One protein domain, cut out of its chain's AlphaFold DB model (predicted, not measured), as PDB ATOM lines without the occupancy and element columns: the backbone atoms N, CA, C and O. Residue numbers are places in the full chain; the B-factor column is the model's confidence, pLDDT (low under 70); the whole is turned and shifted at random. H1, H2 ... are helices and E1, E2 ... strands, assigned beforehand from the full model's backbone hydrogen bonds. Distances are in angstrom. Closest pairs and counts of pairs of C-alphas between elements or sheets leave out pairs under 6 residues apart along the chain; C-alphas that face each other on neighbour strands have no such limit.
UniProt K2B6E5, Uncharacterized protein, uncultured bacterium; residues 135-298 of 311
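AT A GLANCE: This is residues 135 to 298 of the 311 residues of an uncharacterized protein of uncultured bacterium (UniProt K2B6E5). A small twisted wall of four parallel strands is covered on one face by two long helices, H2 and H4, in two layers. H5 lies off the sheet, with the short H3 and H1 near it, and long loops make up much of the rest. The printed part has 164 residues, with five named helices and four named strands in the order H1 E1 H2 H3 E2 E3 E4 H4 H5; the sheet's order is E2 E1 E4 E3. The class is mixed, helices and strands, with 76 of the 164 residues, under half, in named elements. The whole is compact, with a radius of gyration of the C-alphas of 15.2 A and spans of 41 by 33 by 28 A.

IN THESE COORDINATES: The longest strand, E1, residues 145 to 154, measures 20.0 A from C-alpha 145 at (58.355, 88.017, -42.049), and bends by 74 degrees at residue 148. The other strands are E2, residues 192 to 195, E3, residues 207 to 210, and E4, residues 231 to 236, 14.3 A long. H2, residues 167 to 182, is 22.1 A long, and H4, residues 245 to 260, 23.1 A. H5, residues 286 to 297, is 16.7 A long and ends with C-alpha 297 at (60.896, 85.583, -29.605). H1, residues 135 to 138, and H3, residues 185 to 188, are short.

HOW THE PARTS SIT: E1 and E4 are parallel inner strands, with N 152 and O 234 2.8 A apart. The edge strand E2 is parallel to E1, with N 153 and O 193 at 2.8 A, and the edge strand E3 to E4, with N 210 and O 235 at 2.8 A. H2 is on the sheet at a height of 9.7 A, over E1 and along the strands. H4, on the same face, has a height of 10.5 A and is over E4 and only just over E3, on which 3 of its C-alphas fall. H2, with residues 169 to 176 alone, touches H4 at a steep tilt of 41 degrees, the same way; the closest C-alphas, those of Ser 172 and Glu 249, are 6.2 A apart. H3 is on the sheet and touches H2 only at the corner, with C-alphas 181 and 188 4.3 A apart. E1, H2, H3 and E2 form a strand-helix-strand unit, two parallel neighbour strands with helices between, and its crossover is right-handed. H5 is not on the sheet; it is close to but not clearly touching H3, the C-alphas of Phe 186 and Tyr 296 being 6.4 A apart. Every O i to N i+4 pair is within hydrogen-bond range in H2 and H5, and 10 of 12 in H4.

THE WHOLE: The C-alphas farthest apart, those of Asn 201 and Asp 269, are 43.1 A apart. The printed part has no cut. The links E1 to H2, E2 to E3, E3 to E4 and H4 to H5 are long. The mean pLDDT of the printed part is 70.8, and 64 residues are under 70, among them residues 212 to 230 and 261 to 282.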
ATOM      1  N   PHE A 135      45.125  85.919 -28.291       64.06
ATOM      2  CA  PHE A 135      45.851  86.602 -29.369       64.06
ATOM      3  C   PHE A 135      46.416  85.642 -30.424       64.06
ATOM      4  O   PHE A 135      46.342  85.958 -31.607       64.06
ATOM      5  N   GLY A 136      46.925  84.469 -30.041       60.69
ATOM      6  CA  GLY A 136      47.397  83.430 -30.962       60.69
ATOM      7  C   GLY A 136      46.286  82.843 -31.837       60.69
ATOM      8  O   GLY A 136      46.516  82.602 -33.016       60.69
ATOM      9  N   GLY A 137      45.077  82.679 -31.294       57.97
ATOM     10  CA  GLY A 137      43.898  82.246 -32.051       57.97
ATOM     11  C   GLY A 137      43.371  83.295 -33.036       57.97
ATOM     12  O   GLY A 137      42.838  82.926 -34.078       57.97
ATOM     13  N   TYR A 138      43.550  84.587 -32.737       52.91
ATOM     14  CA  TYR A 138      43.158  85.692 -33.626       52.91
ATOM     15  C   TYR A 138      44.259  86.115 -34.612       52.91
ATOM     16  O   TYR A 138      43.971  86.659 -35.677       52.91
ATOM     17  N   SER A 139      45.525  85.852 -34.300       55.22
ATOM     18  CA  SER A 139      46.668  86.156 -35.167       55.22
ATOM     19  C   SER A 139      46.931  84.974 -36.103       55.22
ATOM     20  O   SER A 139      47.878  84.215 -35.893       55.22
ATOM     21  N   PHE A 140      46.055  84.795 -37.099       47.56
ATOM     22  CA  PHE A 140      46.049  83.642 -38.008       47.56
ATOM     23  C   PHE A 140      47.439  83.309 -38.575       47.56
ATOM     24  O   PHE A 140      47.956  84.003 -39.448       47.56
ATOM     25  N   ASP A 141      48.007  82.216 -38.062       47.94
ATOM     26  CA  ASP A 141      49.236  81.527 -38.466       47.94
ATOM     27  C   ASP A 141      50.278  82.336 -39.268       47.94
ATOM     28  O   ASP A 141      50.389  82.213 -40.492       47.94
ATOM     29  N   ARG A 142      51.173  82.977 -38.494       58.62
ATOM     30  CA  ARG A 142      52.616  83.258 -38.726       58.62
ATOM     31  C   ARG A 142      52.963  84.743 -38.700       58.62
ATOM     32  O   ARG A 142      52.316  85.578 -39.320       58.62
ATOM     33  N   CYS A 143      54.122  85.035 -38.107       60.47
ATOM     34  CA  CYS A 143      54.863  86.261 -38.389       60.47
ATOM     35  C   CYS A 143      55.005  86.410 -39.911       60.47
ATOM     36  O   CYS A 143      55.582  85.534 -40.563       60.47
ATOM     37  N   LYS A 144      54.518  87.520 -40.479       72.38
ATOM     38  CA  LYS A 144      54.517  87.749 -41.940       72.38
ATOM     39  C   LYS A 144      55.927  87.767 -42.559       72.38
ATOM     40  O   LYS A 144      56.095  87.561 -43.759       72.38
ATOM     41  N   PHE A 145      56.942  87.931 -41.712       75.31
ATOM     42  CA  PHE A 145      58.355  88.017 -42.049       75.31
ATOM     43  C   PHE A 145      59.157  86.865 -41.429       75.31
ATOM     44  O   PHE A 145      59.134  86.672 -40.213       75.31
ATOM     45  N   LYS A 146      59.936  86.140 -42.246       74.19
ATOM     46  CA  LYS A 146      60.900  85.119 -41.775       74.19
ATOM     47  C   LYS A 146      62.220  85.726 -41.265       74.19
ATOM     48  O   LYS A 146      62.950  85.089 -40.512       74.19
ATOM     49  N   LYS A 147      62.543  86.942 -41.705       82.62
ATOM     50  CA  LYS A 147      63.729  87.730 -41.332       82.62
ATOM     51  C   LYS A 147      63.293  89.172 -41.048       82.62
ATOM     52  O   LYS A 147      62.274  89.567 -41.608       82.62
ATOM     53  N   PRO A 148      64.039  89.954 -40.252       86.62
ATOM     54  CA  PRO A 148      63.757  91.374 -40.044       86.62
ATOM     55  C   PRO A 148      63.500  92.103 -41.378       86.62
ATOM     56  O   PRO A 148      64.363  92.032 -42.257       86.62
ATOM     57  N   PRO A 149      62.339  92.758 -41.577       88.69
ATOM     58  CA  PRO A 149      62.029  93.418 -42.842       88.69
ATOM     59  C   PRO A 149      62.928  94.624 -43.103       88.69
ATOM     60  O   PRO A 149      63.356  95.297 -42.162       88.69
ATOM     61  N   VAL A 150      63.128  94.962 -44.377       93.19
ATOM     62  CA  VAL A 150      63.553  96.315 -44.766       93.19
ATOM     63  C   VAL A 150      62.327  97.227 -44.751       93.19
ATOM     64  O   VAL A 150      61.339  96.945 -45.426       93.19
ATOM     65  N   ILE A 151      62.371  98.314 -43.986       91.94
ATOM     66  CA  ILE A 151      61.292  99.302 -43.915       91.94
ATOM     67  C   ILE A 151      61.647 100.457 -44.853       91.94
ATOM     68  O   ILE A 151      62.598 101.199 -44.614       91.94
ATOM     69  N   ILE A 152      60.902 100.584 -45.943       91.81
ATOM     70  CA  ILE A 152      61.139 101.545 -47.016       91.81
ATOM     71  C   ILE A 152      60.153 102.703 -46.858       91.81
ATOM     72  O   ILE A 152      58.943 102.524 -46.969       91.81
ATOM     73  N   ILE A 153      60.678 103.902 -46.632       91.38
ATOM     74  CA  ILE A 153      59.917 105.151 -46.619       91.38
ATOM     75  C   ILE A 153      59.923 105.713 -48.042       91.38
ATOM     76  O   ILE A 153      60.990 106.044 -48.573       91.38
ATOM     77  N   ASN A 154      58.747 105.827 -48.663       88.81
ATOM     78  CA  ASN A 154      58.639 106.376 -50.010       88.81
ATOM     79  C   ASN A 154      58.892 107.895 -50.022       88.81
ATOM     80  O   ASN A 154      58.138 108.661 -49.428       88.81
ATOM     81  N   THR A 155      59.917 108.343 -50.743       88.62
ATOM     82  CA  THR A 155      60.205 109.770 -50.979       88.62
ATOM     83  C   THR A 155      59.757 110.269 -52.357       88.62
ATOM     84  O   THR A 155      59.939 111.444 -52.671       88.62
ATOM     85  N   GLY A 156      59.191 109.389 -53.185       85.56
ATOM     86  CA  GLY A 156      58.695 109.662 -54.533       85.56
ATOM     87  C   GLY A 156      57.197 109.971 -54.586       85.56
ATOM     88  O   GLY A 156      56.508 110.024 -53.567       85.56
ATOM     89  N   LYS A 157      56.690 110.185 -55.806       83.56
ATOM     90  CA  LYS A 157      55.277 110.478 -56.093       83.56
ATOM     91  C   LYS A 157      54.589 109.254 -56.694       83.56
ATOM     92  O   LYS A 157      54.439 109.150 -57.911       83.56
ATOM     93  N   PHE A 158      54.187 108.315 -55.843       78.81
ATOM     94  CA  PHE A 158      53.503 107.089 -56.264       78.81
ATOM     95  C   PHE A 158      52.167 107.382 -56.962       78.81
ATOM     96  O   PHE A 158      51.421 108.243 -56.495       78.81
ATOM     97  N   LYS A 159      51.860 106.682 -58.065       72.75
ATOM     98  CA  LYS A 159      50.564 106.737 -58.787       72.75
ATOM     99  C   LYS A 159      50.032 108.161 -59.042       72.75
ATOM    100  O   LYS A 159      48.855 108.447 -58.843       72.75
ATOM    101  N   ASN A 160      50.896 109.064 -59.512       63.41
ATOM    102  CA  ASN A 160      50.566 110.475 -59.782       63.41
ATOM    103  C   ASN A 160      50.143 111.291 -58.541       63.41
ATOM    104  O   ASN A 160      49.476 112.323 -58.670       63.41
ATOM    105  N   SER A 161      50.539 110.868 -57.337       66.56
ATOM    106  CA  SER A 161      50.320 111.647 -56.118       66.56
ATOM    107  C   SER A 161      50.931 113.042 -56.212       66.56
ATOM    108  O   SER A 161      52.042 113.259 -56.697       66.56
ATOM    109  N   LYS A 162      50.170 114.036 -55.747       65.19
ATOM    110  CA  LYS A 162      50.594 115.443 -55.793       65.19
ATOM    111  C   LYS A 162      51.768 115.707 -54.840       65.19
ATOM    112  O   LYS A 162      52.629 116.533 -55.161       65.19
ATOM    113  N   ASN A 163      51.837 114.947 -53.743       68.12
ATOM    114  CA  ASN A 163      52.692 115.181 -52.583       68.12
ATOM    115  C   ASN A 163      53.645 113.996 -52.342       68.12
ATOM    116  O   ASN A 163      53.241 112.844 -52.450       68.12
ATOM    117  N   THR A 164      54.888 114.289 -51.962       79.38
ATOM    118  CA  THR A 164      55.790 113.358 -51.254       79.38
ATOM    119  C   THR A 164      55.565 113.510 -49.750       79.38
ATOM    120  O   THR A 164      54.877 114.451 -49.352       79.38
ATOM    121  N   PHE A 165      56.108 112.644 -48.887       82.19
ATOM    122  CA  PHE A 165      56.132 112.974 -47.454       82.19
ATOM    123  C   PHE A 165      56.917 114.274 -47.219       82.19
ATOM    124  O   PHE A 165      57.971 114.475 -47.832       82.19
ATOM    125  N   ASP A 166      56.411 115.143 -46.344       83.12
ATOM    126  CA  ASP A 166      57.186 116.265 -45.811       83.12
ATOM    127  C   ASP A 166      58.149 115.803 -44.695       83.12
ATOM    128  O   ASP A 166      58.156 114.637 -44.290       83.12
ATOM    129  N   SER A 167      59.004 116.703 -44.201       84.19
ATOM    130  CA  SER A 167      59.990 116.351 -43.173       84.19
ATOM    131  C   SER A 167      59.350 115.901 -41.859       84.19
ATOM    132  O   SER A 167      59.817 114.923 -41.285       84.19
ATOM    133  N   LYS A 168      58.261 116.546 -41.412       82.25
ATOM    134  CA  LYS A 168      57.570 116.168 -40.170       82.25
ATOM    135  C   LYS A 168      56.941 114.787 -40.300       82.25
ATOM    136  O   LYS A 168      57.050 113.981 -39.386       82.25
ATOM    137  N   GLN A 169      56.315 114.500 -41.442       82.12
ATOM    138  CA  GLN A 169      55.752 113.181 -41.723       82.12
ATOM    139  C   GLN A 169      56.845 112.107 -41.711       82.12
ATOM    140  O   GLN A 169      56.665 111.061 -41.094       82.12
ATOM    141  N   ILE A 170      58.007 112.373 -42.321       85.31
ATOM    142  CA  ILE A 170      59.165 111.469 -42.255       85.31
ATOM    143  C   ILE A 170      59.635 111.273 -40.805       85.31
ATOM    144  O   ILE A 170      59.933 110.142 -40.421       85.31
ATOM    145  N   ASP A 171      59.686 112.328 -39.996       85.50
ATOM    146  CA  ASP A 171      60.081 112.246 -38.585       85.50
ATOM    147  C   ASP A 171      59.072 111.434 -37.754       85.50
ATOM    148  O   ASP A 171      59.486 110.564 -36.985       85.50
ATOM    149  N   SER A 172      57.768 111.604 -37.989       83.19
ATOM    150  CA  SER A 172      56.699 110.772 -37.417       83.19
ATOM    151  C   SER A 172      56.818 109.295 -37.819       83.19
ATOM    152  O   SER A 172      56.719 108.418 -36.960       83.19
ATOM    153  N   ILE A 173      57.114 108.990 -39.092       85.50
ATOM    154  CA  ILE A 173      57.378 107.607 -39.541       85.50
ATOM    155  C   ILE A 173      58.583 107.021 -38.794       85.50
ATOM    156  O   ILE A 173      58.510 105.909 -38.271       85.50
ATOM    157  N   ASN A 174      59.686 107.770 -38.705       88.69
ATOM    158  CA  ASN A 174      60.879 107.330 -37.979       88.69
ATOM    159  C   ASN A 174      60.595 107.131 -36.483       88.69
ATOM    160  O   ASN A 174      61.109 106.177 -35.903       88.69
ATOM    161  N   SER A 175      59.770 107.986 -35.869       87.62
ATOM    162  CA  SER A 175      59.330 107.864 -34.475       87.62
ATOM    163  C   SER A 175      58.623 106.525 -34.234       87.62
ATOM    164  O   SER A 175      59.083 105.730 -33.413       87.62
ATOM    165  N   VAL A 176      57.595 106.207 -35.031       84.38
ATOM    166  CA  VAL A 176      56.843 104.942 -34.917       84.38
ATOM    167  C   VAL A 176      57.725 103.717 -35.208       84.38
ATOM    168  O   VAL A 176      57.637 102.708 -34.505       84.38
ATOM    169  N   ILE A 177      58.624 103.789 -36.198       87.56
ATOM    170  CA  ILE A 177      59.580 102.702 -36.471       87.56
ATOM    171  C   ILE A 177      60.544 102.506 -35.292       87.56
ATOM    172  O   ILE A 177      60.820 101.370 -34.907       87.56
ATOM    173  N   ASN A 178      61.063 103.586 -34.705       90.00
ATOM    174  CA  ASN A 178      61.961 103.508 -33.554       90.00
ATOM    175  C   ASN A 178      61.244 102.966 -32.309       90.00
ATOM    176  O   ASN A 178      61.837 102.184 -31.564       90.00
ATOM    177  N   GLU A 179      59.966 103.304 -32.123       86.62
ATOM    178  CA  GLU A 179      59.103 102.710 -31.101       86.62
ATOM    179  C   GLU A 179      59.004 101.185 -31.299       86.62
ATOM    180  O   GLU A 179      59.384 100.437 -30.397       86.62
ATOM    181  N   LEU A 180      58.644 100.713 -32.501       82.88
ATOM    182  CA  LEU A 180      58.584  99.281 -32.850       82.88
ATOM    183  C   LEU A 180      59.919  98.545 -32.631       82.88
ATOM    184  O   LEU A 180      59.957  97.416 -32.134       82.88
ATOM    185  N   LYS A 181      61.036  99.198 -32.965       88.19
ATOM    186  CA  LYS A 181      62.396  98.693 -32.727       88.19
ATOM    187  C   LYS A 181      62.773  98.614 -31.251       88.19
ATOM    188  O   LYS A 181      63.590  97.769 -30.886       88.19
ATOM    189  N   SER A 182      62.223  99.490 -30.411       86.94
ATOM    190  CA  SER A 182      62.587  99.572 -28.993       86.94
ATOM    191  C   SER A 182      62.129  98.352 -28.192       86.94
ATOM    192  O   SER A 182      62.812  97.949 -27.250       86.94
ATOM    193  N   PHE A 183      61.014  97.729 -28.589       80.69
ATOM    194  CA  PHE A 183      60.417  96.611 -27.863       80.69
ATOM    195  C   PHE A 183      60.578  95.245 -28.543       80.69
ATOM    196  O   PHE A 183      60.058  94.274 -28.016       80.69
ATOM    197  N   SER A 184      61.304  95.100 -29.657       79.69
ATOM    198  CA  SER A 184      61.515  93.786 -30.294       79.69
ATOM    199  C   SER A 184      62.880  93.674 -30.965       79.69
ATOM    200  O   SER A 184      63.178  94.427 -31.891       79.69
ATOM    201  N   ASP A 185      63.694  92.687 -30.566       79.31
ATOM    202  CA  ASP A 185      65.008  92.441 -31.188       79.31
ATOM    203  C   ASP A 185      64.900  92.094 -32.672       79.31
ATOM    204  O   ASP A 185      65.780  92.443 -33.456       79.31
ATOM    205  N   PHE A 186      63.808  91.434 -33.069       82.75
ATOM    206  CA  PHE A 186      63.552  91.123 -34.469       82.75
ATOM    207  C   PHE A 186      63.443  92.413 -35.290       82.75
ATOM    208  O   PHE A 186      64.157  92.571 -36.274       82.75
ATOM    209  N   PHE A 187      62.631  93.382 -34.853       84.50
ATOM    210  CA  PHE A 187      62.513  94.663 -35.561       84.50
ATOM    211  C   PHE A 187      63.716  95.574 -35.359       84.50
ATOM    212  O   PHE A 187      64.068  96.319 -36.269       84.50
ATOM    213  N   LYS A 188      64.410  95.494 -34.221       89.12
ATOM    214  CA  LYS A 188      65.659  96.229 -33.970       89.12
ATOM    215  C   LYS A 188      66.702  96.008 -35.074       89.12
ATOM    216  O   LYS A 188      67.435  96.939 -35.405       89.12
ATOM    217  N   LEU A 189      66.719  94.812 -35.668       88.75
ATOM    218  CA  LEU A 189      67.578  94.428 -36.794       88.75
ATOM    219  C   LEU A 189      67.052  94.858 -38.181       88.75
ATOM    220  O   LEU A 189      67.778  94.721 -39.164       88.75
ATOM    221  N   SER A 190      65.828  95.386 -38.292       91.19
ATOM    222  CA  SER A 190      65.290  95.920 -39.550       91.19
ATOM    223  C   SER A 190      66.092  97.120 -40.047       91.19
ATOM    224  O   SER A 190      66.355  98.067 -39.301       91.19
ATOM    225  N   VAL A 191      66.416  97.138 -41.336       94.56
ATOM    226  CA  VAL A 191      67.010  98.310 -41.998       94.56
ATOM    227  C   VAL A 191      65.900  99.309 -42.333       94.56
ATOM    228  O   VAL A 191      64.792  98.899 -42.666       94.56
ATOM    229  N   VAL A 192      66.182 100.611 -42.235       94.44
ATOM    230  CA  VAL A 192      65.275 101.671 -42.706       94.44
ATOM    231  C   VAL A 192      65.911 102.341 -43.914       94.44
ATOM    232  O   VAL A 192      67.033 102.838 -43.823       94.44
ATOM    233  N   GLU A 193      65.199 102.361 -45.034       95.12
ATOM    234  CA  GLU A 193      65.638 102.980 -46.282       95.12
ATOM    235  C   GLU A 193      64.690 104.108 -46.689       95.12
ATOM    236  O   GLU A 193      63.483 104.035 -46.474       95.12
ATOM    237  N   LYS A 194      65.227 105.143 -47.338       92.94
ATOM    238  CA  LYS A 194      64.438 106.160 -48.043       92.94
ATOM    239  C   LYS A 194      64.596 105.911 -49.539       92.94
ATOM    240  O   LYS A 194      65.725 105.908 -50.028       92.94
ATOM    241  N   ARG A 195      63.496 105.678 -50.256       92.25
ATOM    242  CA  ARG A 195      63.517 105.298 -51.681       92.25
ATOM    243  C   ARG A 195      62.446 106.061 -52.448       92.25
ATOM    244  O   ARG A 195      61.318 106.158 -51.983       92.25
ATOM    245  N   SER A 196      62.779 106.565 -53.634       90.81
ATOM    246  CA  SER A 196      61.782 107.164 -54.525       90.81
ATOM    247  C   SER A 196      61.033 106.059 -55.271       90.81
ATOM    248  O   SER A 196      61.629 105.377 -56.099       90.81
ATOM    249  N   ILE A 197      59.749 105.872 -54.960       87.50
ATOM    250  CA  ILE A 197      58.840 104.919 -55.613       87.50
ATOM    251  C   ILE A 197      57.753 105.748 -56.304       87.50
ATOM    252  O   ILE A 197      57.011 106.490 -55.649       87.50
ATOM    253  N   SER A 198      57.675 105.651 -57.632       85.88
ATOM    254  CA  SER A 198      56.746 106.439 -58.463       85.88
ATOM    255  C   SER A 198      55.656 105.567 -59.100       85.88
ATOM    256  O   SER A 198      54.550 106.039 -59.375       85.88
ATOM    257  N   SER A 199      55.939 104.280 -59.280       84.06
ATOM    258  CA  SER A 199      55.084 103.278 -59.909       84.06
ATOM    259  C   SER A 199      55.070 101.968 -59.115       84.06
ATOM    260  O   SER A 199      55.904 101.748 -58.241       84.06
ATOM    261  N   GLU A 200      54.132 101.072 -59.432       81.56
ATOM    262  CA  GLU A 200      54.069  99.727 -58.833       81.56
ATOM    263  C   GLU A 200      55.321  98.892 -59.138       81.56
ATOM    264  O   GLU A 200      55.744  98.100 -58.306       81.56
ATOM    265  N   ASN A 201      55.973  99.131 -60.281       86.31
ATOM    266  CA  ASN A 201      57.203  98.440 -60.678       86.31
ATOM    267  C   ASN A 201      58.419  98.815 -59.807       86.31
ATOM    268  O   ASN A 201      59.410  98.088 -59.803       86.31
ATOM    269  N   ASP A 202      58.353  99.932 -59.074       86.56
ATOM    270  CA  ASP A 202      59.409 100.359 -58.145       86.56
ATOM    271  C   ASP A 202      59.267  99.691 -56.756       86.56
ATOM    272  O   ASP A 202      60.151  99.816 -55.900       86.56
ATOM    273  N   VAL A 203      58.149  98.991 -56.516       85.69
ATOM    274  CA  VAL A 203      57.841  98.280 -55.269       85.69
ATOM    275  C   VAL A 203      58.467  96.877 -55.318       85.69
ATOM    276  O   VAL A 203      58.209  96.129 -56.261       85.69
ATOM    277  N   PRO A 204      59.278  96.468 -54.323       87.81
ATOM    278  CA  PRO A 204      59.813  95.109 -54.280       87.81
ATOM    279  C   PRO A 204      58.714  94.032 -54.281       87.81
ATOM    280  O   PRO A 204      57.713  94.130 -53.578       87.81
ATOM    281  N   GLN A 205      58.942  92.949 -55.029       81.06
ATOM    282  CA  GLN A 205      57.958  91.889 -55.310       81.06
ATOM    283  C   GLN A 205      57.406  91.148 -54.067       81.06
ATOM    284  O   GLN A 205      56.393  90.462 -54.149       81.06
ATOM    285  N   GLU A 206      58.061  91.289 -52.913       84.25
ATOM    286  CA  GLU A 206      57.687  90.684 -51.627       84.25
ATOM    287  C   GLU A 206      57.440  91.748 -50.534       84.25
ATOM    288  O   GLU A 206      57.614  91.494 -49.337       84.25
ATOM    289  N   SER A 207      57.061  92.966 -50.926       82.69
ATOM    290  CA  SER A 207      56.675  94.031 -49.997       82.69
ATOM    291  C   SER A 207      55.254  93.870 -49.459       82.69
ATOM    292  O   SER A 207      54.350  93.430 -50.166       82.69
ATOM    293  N   ILE A 208      55.036  94.333 -48.230       81.19
ATOM    294  CA  ILE A 208      53.721  94.794 -47.770       81.19
ATOM    295  C   ILE A 208      53.697  96.309 -47.957       81.19
ATOM    296  O   ILE A 208      54.550  96.999 -47.403       81.19
ATOM    297  N   SER A 209      52.758  96.825 -48.748       81.62
ATOM    298  CA  SER A 209      52.593  98.272 -48.937       81.62
ATOM    299  C   SER A 209      51.562  98.809 -47.951       81.62
ATOM    300  O   SER A 209      50.469  98.260 -47.869       81.62
ATOM    301  N   ILE A 210      51.914  99.869 -47.228       78.12
ATOM    302  CA  ILE A 210      51.014 100.629 -46.361       78.12
ATOM    303  C   ILE A 210      50.625 101.900 -47.118       78.12
ATOM    304  O   ILE A 210      51.463 102.787 -47.323       78.12
ATOM    305  N   ASN A 211      49.358 101.962 -47.525       73.56
ATOM    306  CA  ASN A 211      48.720 103.102 -48.177       73.56
ATOM    307  C   ASN A 211      47.533 103.572 -47.306       73.56
ATOM    308  O   ASN A 211      47.110 102.874 -46.395       73.56
ATOM    309  N   ARG A 212      47.000 104.775 -47.549       57.09
ATOM    310  CA  ARG A 212      45.883 105.363 -46.763       57.09
ATOM    311  C   ARG A 212      44.594 105.511 -47.560       57.09
ATOM    312  O   ARG A 212      43.609 105.966 -46.995       57.09
ATOM    313  N   ASP A 213      44.583 105.167 -48.845       50.25
ATOM    314  CA  ASP A 213      43.309 105.058 -49.567       50.25
ATOM    315  C   ASP A 213      42.475 103.906 -48.951       50.25
ATOM    316  O   ASP A 213      41.254 104.020 -48.831       50.25
ATOM    317  N   ASP A 214      43.164 102.913 -48.369       46.34
ATOM    318  CA  ASP A 214      42.644 101.855 -47.487       46.34
ATOM    319  C   ASP A 214      42.000 102.386 -46.173       46.34
ATOM    320  O   ASP A 214      41.291 101.658 -45.488       46.34
ATOM    321  N   LEU A 215      42.186 103.671 -45.823       43.25
ATOM    322  CA  LEU A 215      41.567 104.328 -44.652       43.25
ATOM    323  C   LEU A 215      40.352 105.206 -45.017       43.25
ATOM    324  O   LEU A 215      39.739 105.793 -44.122       43.25
ATOM    325  N   SER A 216      40.006 105.342 -46.304       36.31
ATOM    326  CA  SER A 216      38.716 105.925 -46.728       36.31
ATOM    327  C   SER A 216      37.618 104.867 -46.819       36.31
ATOM    328  O   SER A 216      36.492 105.134 -46.404       36.31
ATOM    329  N   ASP A 217      37.963 103.664 -47.278       34.50
ATOM    330  CA  ASP A 217      37.082 102.496 -47.266       34.50
ATOM    331  C   ASP A 217      37.319 101.682 -45.985       34.50
ATOM    332  O   ASP A 217      37.823 100.560 -46.010       34.50
ATOM    333  N   TYR A 218      36.889 102.231 -44.839       40.75
ATOM    334  CA  TYR A 218      36.912 101.565 -43.517       40.75
ATOM    335  C   TYR A 218      35.948 100.353 -43.407       40.75
ATOM    336  O   TYR A 218      35.510  99.965 -42.324       40.75
ATOM    337  N   THR A 219      35.625  99.742 -44.545       30.70
ATOM    338  CA  THR A 219      34.944  98.462 -44.714       30.70
ATOM    339  C   THR A 219      35.903  97.496 -45.411       30.70
ATOM    340  O   THR A 219      35.956  97.444 -46.637       30.70
ATOM    341  N   GLU A 220      36.646  96.716 -44.619       37.12
ATOM    342  CA  GLU A 220      37.308  95.466 -45.051       37.12
ATOM    343  C   GLU A 220      38.450  95.597 -46.098       37.12
ATOM    344  O   GLU A 220      38.994  94.593 -46.573       37.12
ATOM    345  N   GLY A 221      38.883  96.822 -46.417       30.59
ATOM    346  CA  GLY A 221      39.933  97.131 -47.395       30.59
ATOM    347  C   GLY A 221      41.350  96.748 -46.955       30.59
ATOM    348  O   GLY A 221      42.132  97.603 -46.567       30.59
ATOM    349  N   GLY A 222      41.702  95.461 -47.033       34.72
ATOM    350  CA  GLY A 222      43.072  94.999 -46.759       34.72
ATOM    351  C   GLY A 222      43.198  93.668 -46.022       34.72
ATOM    352  O   GLY A 222      44.268  93.383 -45.482       34.72
ATOM    353  N   HIS A 223      42.142  92.841 -45.985       37.00
ATOM    354  CA  HIS A 223      42.216  91.506 -45.384       37.00
ATOM    355  C   HIS A 223      43.458  90.750 -45.856       37.00
ATOM    356  O   HIS A 223      43.620  90.451 -47.041       37.00
ATOM    357  N   ALA A 224      44.326  90.439 -44.894       38.59
ATOM    358  CA  ALA A 224      45.564  89.726 -45.125       38.59
ATOM    359  C   ALA A 224      45.259  88.369 -45.767       38.59
ATOM    360  O   ALA A 224      44.890  87.416 -45.077       38.59
ATOM    361  N   GLN A 225      45.423  88.273 -47.089       37.31
ATOM    362  CA  GLN A 225      45.410  86.980 -47.754       37.31
ATOM    363  C   GLN A 225      46.462  86.105 -47.082       37.31
ATOM    364  O   GLN A 225      47.594  86.540 -46.857       37.31
ATOM    365  N   PHE A 226      46.068  84.876 -46.751       41.34
ATOM    366  CA  PHE A 226      46.959  83.875 -46.187       41.34
ATOM    367  C   PHE A 226      48.089  83.593 -47.184       41.34
ATOM    368  O   PHE A 226      47.955  82.807 -48.124       41.34
ATOM    369  N   LEU A 227      49.210  84.274 -46.984       45.94
ATOM    370  CA  LEU A 227      50.443  84.083 -47.723       45.94
ATOM    371  C   LEU A 227      51.473  83.497 -46.751       45.94
ATOM    372  O   LEU A 227      51.614  83.994 -45.632       45.94
ATOM    373  N   PRO A 228      52.225  82.449 -47.146       52.78
ATOM    374  CA  PRO A 228      53.359  81.986 -46.355       52.78
ATOM    375  C   PRO A 228      54.321  83.149 -46.093       52.78
ATOM    376  O   PRO A 228      54.403  84.046 -46.927       52.78
ATOM    377  N   ALA A 229      55.084  83.099 -44.993       59.78
ATOM    378  CA  ALA A 229      56.058  84.123 -44.587       59.78
ATOM    379  C   ALA A 229      57.185  84.333 -45.625       59.78
ATOM    380  O   ALA A 229      58.312  83.851 -45.470       59.78
ATOM    381  N   LYS A 230      56.833  85.029 -46.707       66.56
ATOM    382  CA  LYS A 230      57.628  85.365 -47.892       66.56
ATOM    383  C   LYS A 230      58.010  86.840 -47.914       66.56
ATOM    384  O   LYS A 230      58.887  87.213 -48.674       66.56
ATOM    385  N   HIS A 231      57.359  87.678 -47.110       78.69
ATOM    386  CA  HIS A 231      57.607  89.108 -47.164       78.69
ATOM    387  C   HIS A 231      59.033  89.434 -46.708       78.69
ATOM    388  O   HIS A 231      59.558  88.843 -45.757       78.69
ATOM    389  N   SER A 232      59.652  90.387 -47.400       85.06
ATOM    390  CA  SER A 232      61.027  90.845 -47.157       85.06
ATOM    391  C   SER A 232      61.106  92.335 -46.817       85.06
ATOM    392  O   SER A 232      62.120  92.801 -46.291       85.06
ATOM    393  N   SER A 233      60.035  93.092 -47.070       87.56
ATOM    394  CA  SER A 233      59.987  94.534 -46.816       87.56
ATOM    395  C   SER A 233      58.592  95.044 -46.448       87.56
ATOM    396  O   SER A 233      57.576  94.429 -46.772       87.56
ATOM    397  N   ILE A 234      58.565  96.195 -45.778       87.56
ATOM    398  CA  ILE A 234      57.380  97.032 -45.562       87.56
ATOM    399  C   ILE A 234      57.628  98.333 -46.322       87.56
ATOM    400  O   ILE A 234      58.698  98.918 -46.170       87.56
ATOM    401  N   VAL A 235      56.675  98.795 -47.124       86.00
ATOM    402  CA  VAL A 235      56.779 100.040 -47.891       86.00
ATOM    403  C   VAL A 235      55.719 101.011 -47.390       86.00
ATOM    404  O   VAL A 235      54.534 100.811 -47.628       86.00
ATOM    405  N   VAL A 236      56.143 102.066 -46.700       85.88
ATOM    406  CA  VAL A 236      55.262 103.144 -46.236       85.88
ATOM    407  C   VAL A 236      55.170 104.186 -47.348       85.88
ATOM    408  O   VAL A 236      56.174 104.827 -47.676       85.88
ATOM    409  N   MET A 237      53.993 104.349 -47.953       80.88
ATOM    410  CA  MET A 237      53.774 105.307 -49.043       80.88
ATOM    411  C   MET A 237      53.051 106.557 -48.549       80.88
ATOM    412  O   MET A 237      52.156 106.450 -47.714       80.88
ATOM    413  N   ASN A 238      53.397 107.746 -49.074       72.75
ATOM    414  CA  ASN A 238      52.568 108.920 -48.800       72.75
ATOM    415  C   ASN A 238      51.275 108.791 -49.598       72.75
ATOM    416  O   ASN A 238      51.329 108.733 -50.831       72.75
ATOM    417  N   PRO A 239      50.119 108.748 -48.935       59.00
ATOM    418  CA  PRO A 239      48.863 108.719 -49.642       59.00
ATOM    419  C   PRO A 239      48.456 110.032 -50.285       59.00
ATOM    420  O   PRO A 239      48.922 111.132 -49.982       59.00
ATOM    421  N   LEU A 240      47.442 109.891 -51.121       50.34
ATOM    422  CA  LEU A 240      46.695 110.987 -51.687       50.34
ATOM    423  C   LEU A 240      45.887 111.751 -50.590       50.34
ATOM    424  O   LEU A 240      45.295 111.176 -49.681       50.34
ATOM    425  N   TYR A 241      45.863 113.087 -50.731       51.31
ATOM    426  CA  TYR A 241      44.890 114.088 -50.230       51.31
ATOM    427  C   TYR A 241      44.969 114.831 -48.862       51.31
ATOM    428  O   TYR A 241      44.553 115.987 -48.888       51.31
ATOM    429  N   ASN A 242      45.448 114.327 -47.706       50.72
ATOM    430  CA  ASN A 242      45.132 114.996 -46.401       50.72
ATOM    431  C   ASN A 242      46.273 115.225 -45.361       50.72
ATOM    432  O   ASN A 242      46.821 114.260 -44.821       50.72
ATOM    433  N   ASN A 243      46.485 116.503 -44.972       52.31
ATOM    434  CA  ASN A 243      47.496 117.088 -44.046       52.31
ATOM    435  C   ASN A 243      47.269 116.834 -42.525       52.31
ATOM    436  O   ASN A 243      47.528 117.708 -41.696       52.31
ATOM    437  N   LEU A 244      46.722 115.686 -42.125       53.19
ATOM    438  CA  LEU A 244      46.351 115.432 -40.722       53.19
ATOM    439  C   LEU A 244      47.518 114.832 -39.914       53.19
ATOM    440  O   LEU A 244      47.585 113.616 -39.751       53.19
ATOM    441  N   GLU A 245      48.409 115.693 -39.399       57.56
ATOM    442  CA  GLU A 245      49.637 115.313 -38.662       57.56
ATOM    443  C   GLU A 245      49.378 114.274 -37.548       57.56
ATOM    444  O   GLU A 245      49.944 113.187 -37.574       57.56
ATOM    445  N   GLY A 246      48.471 114.562 -36.604       56.62
ATOM    446  CA  GLY A 246      48.220 113.677 -35.453       56.62
ATOM    447  C   GLY A 246      47.475 112.376 -35.780       56.62
ATOM    448  O   GLY A 246      47.689 111.366 -35.120       56.62
ATOM    449  N   PHE A 247      46.627 112.367 -36.815       58.56
ATOM    450  CA  PHE A 247      45.935 111.148 -37.261       58.56
ATOM    451  C   PHE A 247      46.905 110.175 -37.948       58.56
ATOM    452  O   PHE A 247      46.735 108.961 -37.869       58.56
ATOM    453  N   PHE A 248      47.936 110.711 -38.607       70.06
ATOM    454  CA  PHE A 248      48.885 109.927 -39.385       70.06
ATOM    455  C   PHE A 248      49.732 108.976 -38.525       70.06
ATOM    456  O   PHE A 248      49.875 107.819 -38.905       70.06
ATOM    457  N   GLU A 249      50.243 109.398 -37.361       72.06
ATOM    458  CA  GLU A 249      50.996 108.479 -36.487       72.06
ATOM    459  C   GLU A 249      50.137 107.327 -35.960       72.06
ATOM    460  O   GLU A 249      50.584 106.183 -35.936       72.06
ATOM    461  N   VAL A 250      48.905 107.627 -35.545       70.06
ATOM    462  CA  VAL A 250      47.986 106.645 -34.957       70.06
ATOM    463  C   VAL A 250      47.561 105.613 -36.000       70.06
ATOM    464  O   VAL A 250      47.634 104.410 -35.747       70.06
ATOM    465  N   ALA A 251      47.216 106.073 -37.206       70.81
ATOM    466  CA  ALA A 251      46.948 105.198 -38.338       70.81
ATOM    467  C   ALA A 251      48.194 104.386 -38.738       70.81
ATOM    468  O   ALA A 251      48.099 103.181 -38.938       70.81
ATOM    469  N   LEU A 252      49.387 104.991 -38.777       76.19
ATOM    470  CA  LEU A 252      50.623 104.276 -39.108       76.19
ATOM    471  C   LEU A 252      50.982 103.196 -38.072       76.19
ATOM    472  O   LEU A 252      51.449 102.127 -38.464       76.19
ATOM    473  N   ARG A 253      50.755 103.439 -36.771       77.81
ATOM    474  CA  ARG A 253      50.881 102.410 -35.720       77.81
ATOM    475  C   ARG A 253      49.934 101.237 -36.006       77.81
ATOM    476  O   ARG A 253      50.379 100.092 -36.016       77.81
ATOM    477  N   HIS A 254      48.665 101.519 -36.308       74.00
ATOM    478  CA  HIS A 254      47.662 100.508 -36.658       74.00
ATOM    479  C   HIS A 254      48.063  99.689 -37.903       74.00
ATOM    480  O   HIS A 254      48.140  98.461 -37.837       74.00
ATOM    481  N   GLU A 255      48.439 100.346 -39.003       73.12
ATOM    482  CA  GLU A 255      48.848  99.665 -40.239       73.12
ATOM    483  C   GLU A 255      50.156  98.878 -40.103       73.12
ATOM    484  O   GLU A 255      50.311  97.810 -40.701       73.12
ATOM    485  N   LEU A 256      51.105  99.342 -39.284       75.44
ATOM    486  CA  LEU A 256      52.310  98.565 -38.999       75.44
ATOM    487  C   LEU A 256      51.994  97.291 -38.205       75.44
ATOM    488  O   LEU A 256      52.615  96.263 -38.477       75.44
ATOM    489  N   MET A 257      51.012  97.315 -37.298       74.31
ATOM    490  CA  MET A 257      50.543  96.111 -36.596       74.31
ATOM    491  C   MET A 257      49.920  95.095 -37.559       74.31
ATOM    492  O   MET A 257      50.298  93.915 -37.533       74.31
ATOM    493  N   HIS A 258      49.068  95.550 -38.485       71.25
ATOM    494  CA  HIS A 258      48.566  94.714 -39.582       71.25
ATOM    495  C   HIS A 258      49.710  94.145 -40.420       71.25
ATOM    496  O   HIS A 258      49.757  92.935 -40.671       71.25
ATOM    497  N   ALA A 259      50.662  94.986 -40.833       71.38
ATOM    498  CA  ALA A 259      51.780  94.595 -41.687       71.38
ATOM    499  C   ALA A 259      52.687  93.541 -41.040       71.38
ATOM    500  O   ALA A 259      53.177  92.659 -41.741       71.38
ATOM    501  N   ILE A 260      52.879  93.565 -39.719       71.12
ATOM    502  CA  ILE A 260      53.698  92.560 -39.023       71.12
ATOM    503  C   ILE A 260      52.923  91.292 -38.614       71.12
ATOM    504  O   ILE A 260      53.545  90.265 -38.345       71.12
ATOM    505  N   GLY A 261      51.588  91.301 -38.691       64.69
ATOM    506  CA  GLY A 261      50.754  90.093 -38.580       64.69
ATOM    507  C   GLY A 261      49.778  90.060 -37.405       64.69
ATOM    508  O   GLY A 261      49.264  88.991 -37.090       64.69
ATOM    509  N   PHE A 262      49.499  91.198 -36.772       63.56
ATOM    510  CA  PHE A 262      48.557  91.285 -35.660       63.56
ATOM    511  C   PHE A 262      47.181  91.779 -36.107       63.56
ATOM    512  O   PHE A 262      46.916  92.976 -36.027       63.56
ATOM    513  N   TYR A 263      46.297  90.864 -36.523       58.38
ATOM    514  CA  TYR A 263      44.853  91.132 -36.536       58.38
ATOM    515  C   TYR A 263      43.986  89.876 -36.699       58.38
ATOM    516  O   TYR A 263      44.118  89.171 -37.695       58.38
ATOM    517  N   THR A 264      43.040  89.675 -35.778       46.16
ATOM    518  CA  THR A 264      41.583  89.671 -36.046       46.16
ATOM    519  C   THR A 264      40.849  90.017 -34.743       46.16
ATOM    520  O   THR A 264      41.494  90.185 -33.712       46.16
ATOM    521  N   HIS A 265      39.519  90.167 -34.807       48.38
ATOM    522  CA  HIS A 265      38.600  90.564 -33.731       48.38
ATOM    523  C   HIS A 265      38.915  89.989 -32.339       48.38
ATOM    524  O   HIS A 265      38.356  88.979 -31.908       48.38
ATOM    525  N   VAL A 266      39.744  90.713 -31.595       47.47
ATOM    526  CA  VAL A 266      39.873  90.570 -30.149       47.47
ATOM    527  C   VAL A 266      38.523  90.954 -29.523       47.47
ATOM    528  O   VAL A 266      37.896  91.910 -29.997       47.47
ATOM    529  N   PRO A 267      38.024  90.227 -28.507       51.22
ATOM    530  CA  PRO A 267      36.746  90.563 -27.894       51.22
ATOM    531  C   PRO A 267      36.771  91.971 -27.254       51.22
ATOM    532  O   PRO A 267      37.831  92.446 -26.836       51.22
ATOM    533  N   PRO A 268      35.617  92.667 -27.212       53.62
ATOM    534  CA  PRO A 268      35.533  94.101 -26.905       53.62
ATOM    535  C   PRO A 268      35.794  94.464 -25.431       53.62
ATOM    536  O   PRO A 268      35.612  95.616 -25.050       53.62
ATOM    537  N   ASP A 269      36.185  93.497 -24.598       59.41
ATOM    538  CA  ASP A 269      36.497  93.637 -23.174       59.41
ATOM    539  C   ASP A 269      38.002  93.819 -22.882       59.41
ATOM    540  O   ASP A 269      38.402  93.849 -21.719       59.41
ATOM    541  N   ILE A 270      38.846  93.937 -23.916       58.88
ATOM    542  CA  ILE A 270      40.304  94.080 -23.783       58.88
ATOM    543  C   ILE A 270      40.752  95.494 -24.197       58.88
ATOM    544  O   ILE A 270      40.626  95.882 -25.353       58.88
ATOM    545  N   ASP A 271      41.359  96.248 -23.275       55.53
ATOM    546  CA  ASP A 271      41.981  97.550 -23.567       55.53
ATOM    547  C   ASP A 271      43.343  97.363 -24.274       55.53
ATOM    548  O   ASP A 271      44.395  97.256 -23.637       55.53
ATOM    549  N   SER A 272      43.335  97.281 -25.606       58.81
ATOM    550  CA  SER A 272      44.522  97.027 -26.442       58.81
ATOM    551  C   SER A 272      44.334  97.600 -27.852       58.81
ATOM    552  O   SER A 272      43.221  97.572 -28.374       58.81
ATOM    553  N   ILE A 273      45.406  98.067 -28.515       53.81
ATOM    554  CA  ILE A 273      45.320  98.521 -29.925       53.81
ATOM    555  C   ILE A 273      45.022  97.366 -30.901       53.81
ATOM    556  O   ILE A 273      44.653  97.590 -32.052       53.81
ATOM    557  N   LEU A 274      45.188  96.122 -30.434       55.34
ATOM    558  CA  LEU A 274      44.807  94.900 -31.141       55.34
ATOM    559  C   LEU A 274      43.279  94.759 -31.245       55.34
ATOM    560  O   LEU A 274      42.786  93.996 -32.075       55.34
ATOM    561  N   VAL A 275      42.532  95.502 -30.425       53.56
ATOM    562  CA  VAL A 275      41.085  95.673 -30.551       53.56
ATOM    563  C   VAL A 275      40.828  96.929 -31.389       53.56
ATOM    564  O   VAL A 275      41.348  97.993 -31.046       53.56
ATOM    565  N   PRO A 276      40.015  96.864 -32.461       47.25
ATOM    566  CA  PRO A 276      39.618  98.041 -33.233       47.25
ATOM    567  C   PRO A 276      38.634  98.907 -32.426       47.25
ATOM    568  O   PRO A 276      37.427  98.914 -32.665       47.25
ATOM    569  N   THR A 277      39.153  99.629 -31.437       49.62
ATOM    570  CA  THR A 277      38.407 100.638 -30.685       49.62
ATOM    571  C   THR A 277      38.435 101.967 -31.438       49.62
ATOM    572  O   THR A 277      39.463 102.383 -31.969       49.62
ATOM    573  N   LEU A 278      37.287 102.645 -31.495       49.38
ATOM    574  CA  LEU A 278      37.206 104.052 -31.879       49.38
ATOM    575  C   LEU A 278      36.925 104.874 -30.612       49.38
ATOM    576  O   LEU A 278      35.923 104.603 -29.948       49.38
ATOM    577  N   PRO A 279      37.757 105.877 -30.268       59.16
ATOM    578  CA  PRO A 279      38.956 106.326 -30.984       59.16
ATOM    579  C   PRO A 279      40.127 105.334 -30.879       59.16
ATOM    580  O   PRO A 279      40.319 104.717 -29.836       59.16
ATOM    581  N   ILE A 280      40.942 105.240 -31.938       59.12
ATOM    582  CA  ILE A 280      42.156 104.410 -31.931       59.12
ATOM    583  C   ILE A 280      43.131 104.972 -30.877       59.12
ATOM    584  O   ILE A 280      43.410 106.178 -30.908       59.12
ATOM    585  N   PRO A 281      43.667 104.145 -29.956       63.34
ATOM    586  CA  PRO A 281      44.638 104.584 -28.959       63.34
ATOM    587  C   PRO A 281      45.868 105.242 -29.603       63.34
ATOM    588  O   PRO A 281      46.422 104.694 -30.558       63.34
ATOM    589  N   PRO A 282      46.359 106.385 -29.087       66.94
ATOM    590  CA  PRO A 282      47.455 107.106 -29.732       66.94
ATOM    591  C   PRO A 282      48.811 106.389 -29.645       66.94
ATOM    592  O   PRO A 282      49.690 106.667 -30.459       66.94
ATOM    593  N   ASN A 283      48.981 105.482 -28.676       72.94
ATOM    594  CA  ASN A 283      50.234 104.801 -28.340       72.94
ATOM    595  C   ASN A 283      49.990 103.304 -28.108       72.94
ATOM    596  O   ASN A 283      48.889 102.914 -27.716       72.94
ATOM    597  N   TYR A 284      51.038 102.484 -28.230       75.44
ATOM    598  CA  TYR A 284      50.982 101.085 -27.797       75.44
ATOM    599  C   TYR A 284      50.811 100.975 -26.276       75.44
ATOM    600  O   TYR A 284      51.584 101.553 -25.498       75.44
ATOM    601  N   THR A 285      49.848 100.163 -25.845       78.88
ATOM    602  CA  THR A 285      49.717  99.746 -24.445       78.88
ATOM    603  C   THR A 285      50.876  98.827 -24.046       78.88
ATOM    604  O   THR A 285      51.604  98.280 -24.882       78.88
ATOM    605  N   ASP A 286      51.057  98.612 -22.745       82.44
ATOM    606  CA  ASP A 286      52.057  97.655 -22.265       82.44
ATOM    607  C   ASP A 286      51.674  96.198 -22.555       82.44
ATOM    608  O   ASP A 286      52.554  95.339 -22.590       82.44
ATOM    609  N   LEU A 287      50.389  95.912 -22.798       80.50
ATOM    610  CA  LEU A 287      49.948  94.603 -23.274       80.50
ATOM    611  C   LEU A 287      50.385  94.385 -24.729       80.50
ATOM    612  O   LEU A 287      50.990  93.355 -25.018       80.50
ATOM    613  N   ASP A 288      50.190  95.376 -25.603       77.06
ATOM    614  CA  ASP A 288      50.577  95.300 -27.022       77.06
ATOM    615  C   ASP A 288      52.076  94.993 -27.166       77.06
ATOM    616  O   ASP A 288      52.470  94.024 -27.816       77.06
ATOM    617  N   LYS A 289      52.928  95.752 -26.460       82.38
ATOM    618  CA  LYS A 289      54.394  95.567 -26.456       82.38
ATOM    619  C   LYS A 289      54.796  94.162 -25.993       82.38
ATOM    620  O   LYS A 289      55.687  93.545 -26.579       82.38
ATOM    621  N   LYS A 290      54.134  93.640 -24.951       83.38
ATOM    622  CA  LYS A 290      54.357  92.280 -24.430       83.38
ATOM    623  C   LYS A 290      53.965  91.223 -25.461       83.38
ATOM    624  O   LYS A 290      54.758  90.322 -25.722       83.38
ATOM    625  N   VAL A 291      52.795  91.357 -26.083       78.12
ATOM    626  CA  VAL A 291      52.319  90.442 -27.132       78.12
ATOM    627  C   VAL A 291      53.289  90.426 -28.317       78.12
ATOM    628  O   VAL A 291      53.703  89.347 -28.742       78.12
ATOM    629  N   ILE A 292      53.765  91.584 -28.784       77.38
ATOM    630  CA  ILE A 292      54.706  91.636 -29.914       77.38
ATOM    631  C   ILE A 292      56.050  90.964 -29.567       77.38
ATOM    632  O   ILE A 292      56.593  90.230 -30.399       77.38
ATOM    633  N   LYS A 293      56.560  91.125 -28.332       80.75
ATOM    634  CA  LYS A 293      57.745  90.379 -27.853       80.75
ATOM    635  C   LYS A 293      57.538  88.864 -27.896       80.75
ATOM    636  O   LYS A 293      58.435  88.157 -28.353       80.75
ATOM    637  N   LEU A 294      56.382  88.368 -27.445       80.00
ATOM    638  CA  LEU A 294      56.072  86.931 -27.421       80.00
ATOM    639  C   LEU A 294      56.132  86.323 -28.827       80.00
ATOM    640  O   LEU A 294      56.874  85.369 -29.047       80.00
ATOM    641  N   PHE A 295      55.415  86.912 -29.784       74.38
ATOM    642  CA  PHE A 295      55.318  86.399 -31.156       74.38
ATOM    643  C   PHE A 295      56.671  86.324 -31.878       74.38
ATOM    644  O   PHE A 295      56.932  85.371 -32.608       74.38
ATOM    645  N   TYR A 296      57.554  87.303 -31.661       74.56
ATOM    646  CA  TYR A 296      58.839  87.371 -32.366       74.56
ATOM    647  C   TYR A 296      60.014  86.693 -31.652       74.56
ATOM    648  O   TYR A 296      61.034  86.436 -32.292       74.56
ATOM    649  N   ARG A 297      59.887  86.357 -30.361       76.00
ATOM    650  CA  ARG A 297      60.896  85.583 -29.605       76.00
ATOM    651  C   ARG A 297      60.535  84.105 -29.418       76.00
ATOM    652  O   ARG A 297      61.385  83.321 -28.987       76.00
ATOM    653  N   MET A 298      59.302  83.706 -29.732       69.81
ATOM    654  CA  MET A 298      58.818  82.334 -29.561       69.81
ATOM    655  C   MET A 298      58.276  81.777 -30.883       69.81
ATOM    656  O   MET A 298      57.145  82.084 -31.255       69.81
TER     657      MET A 298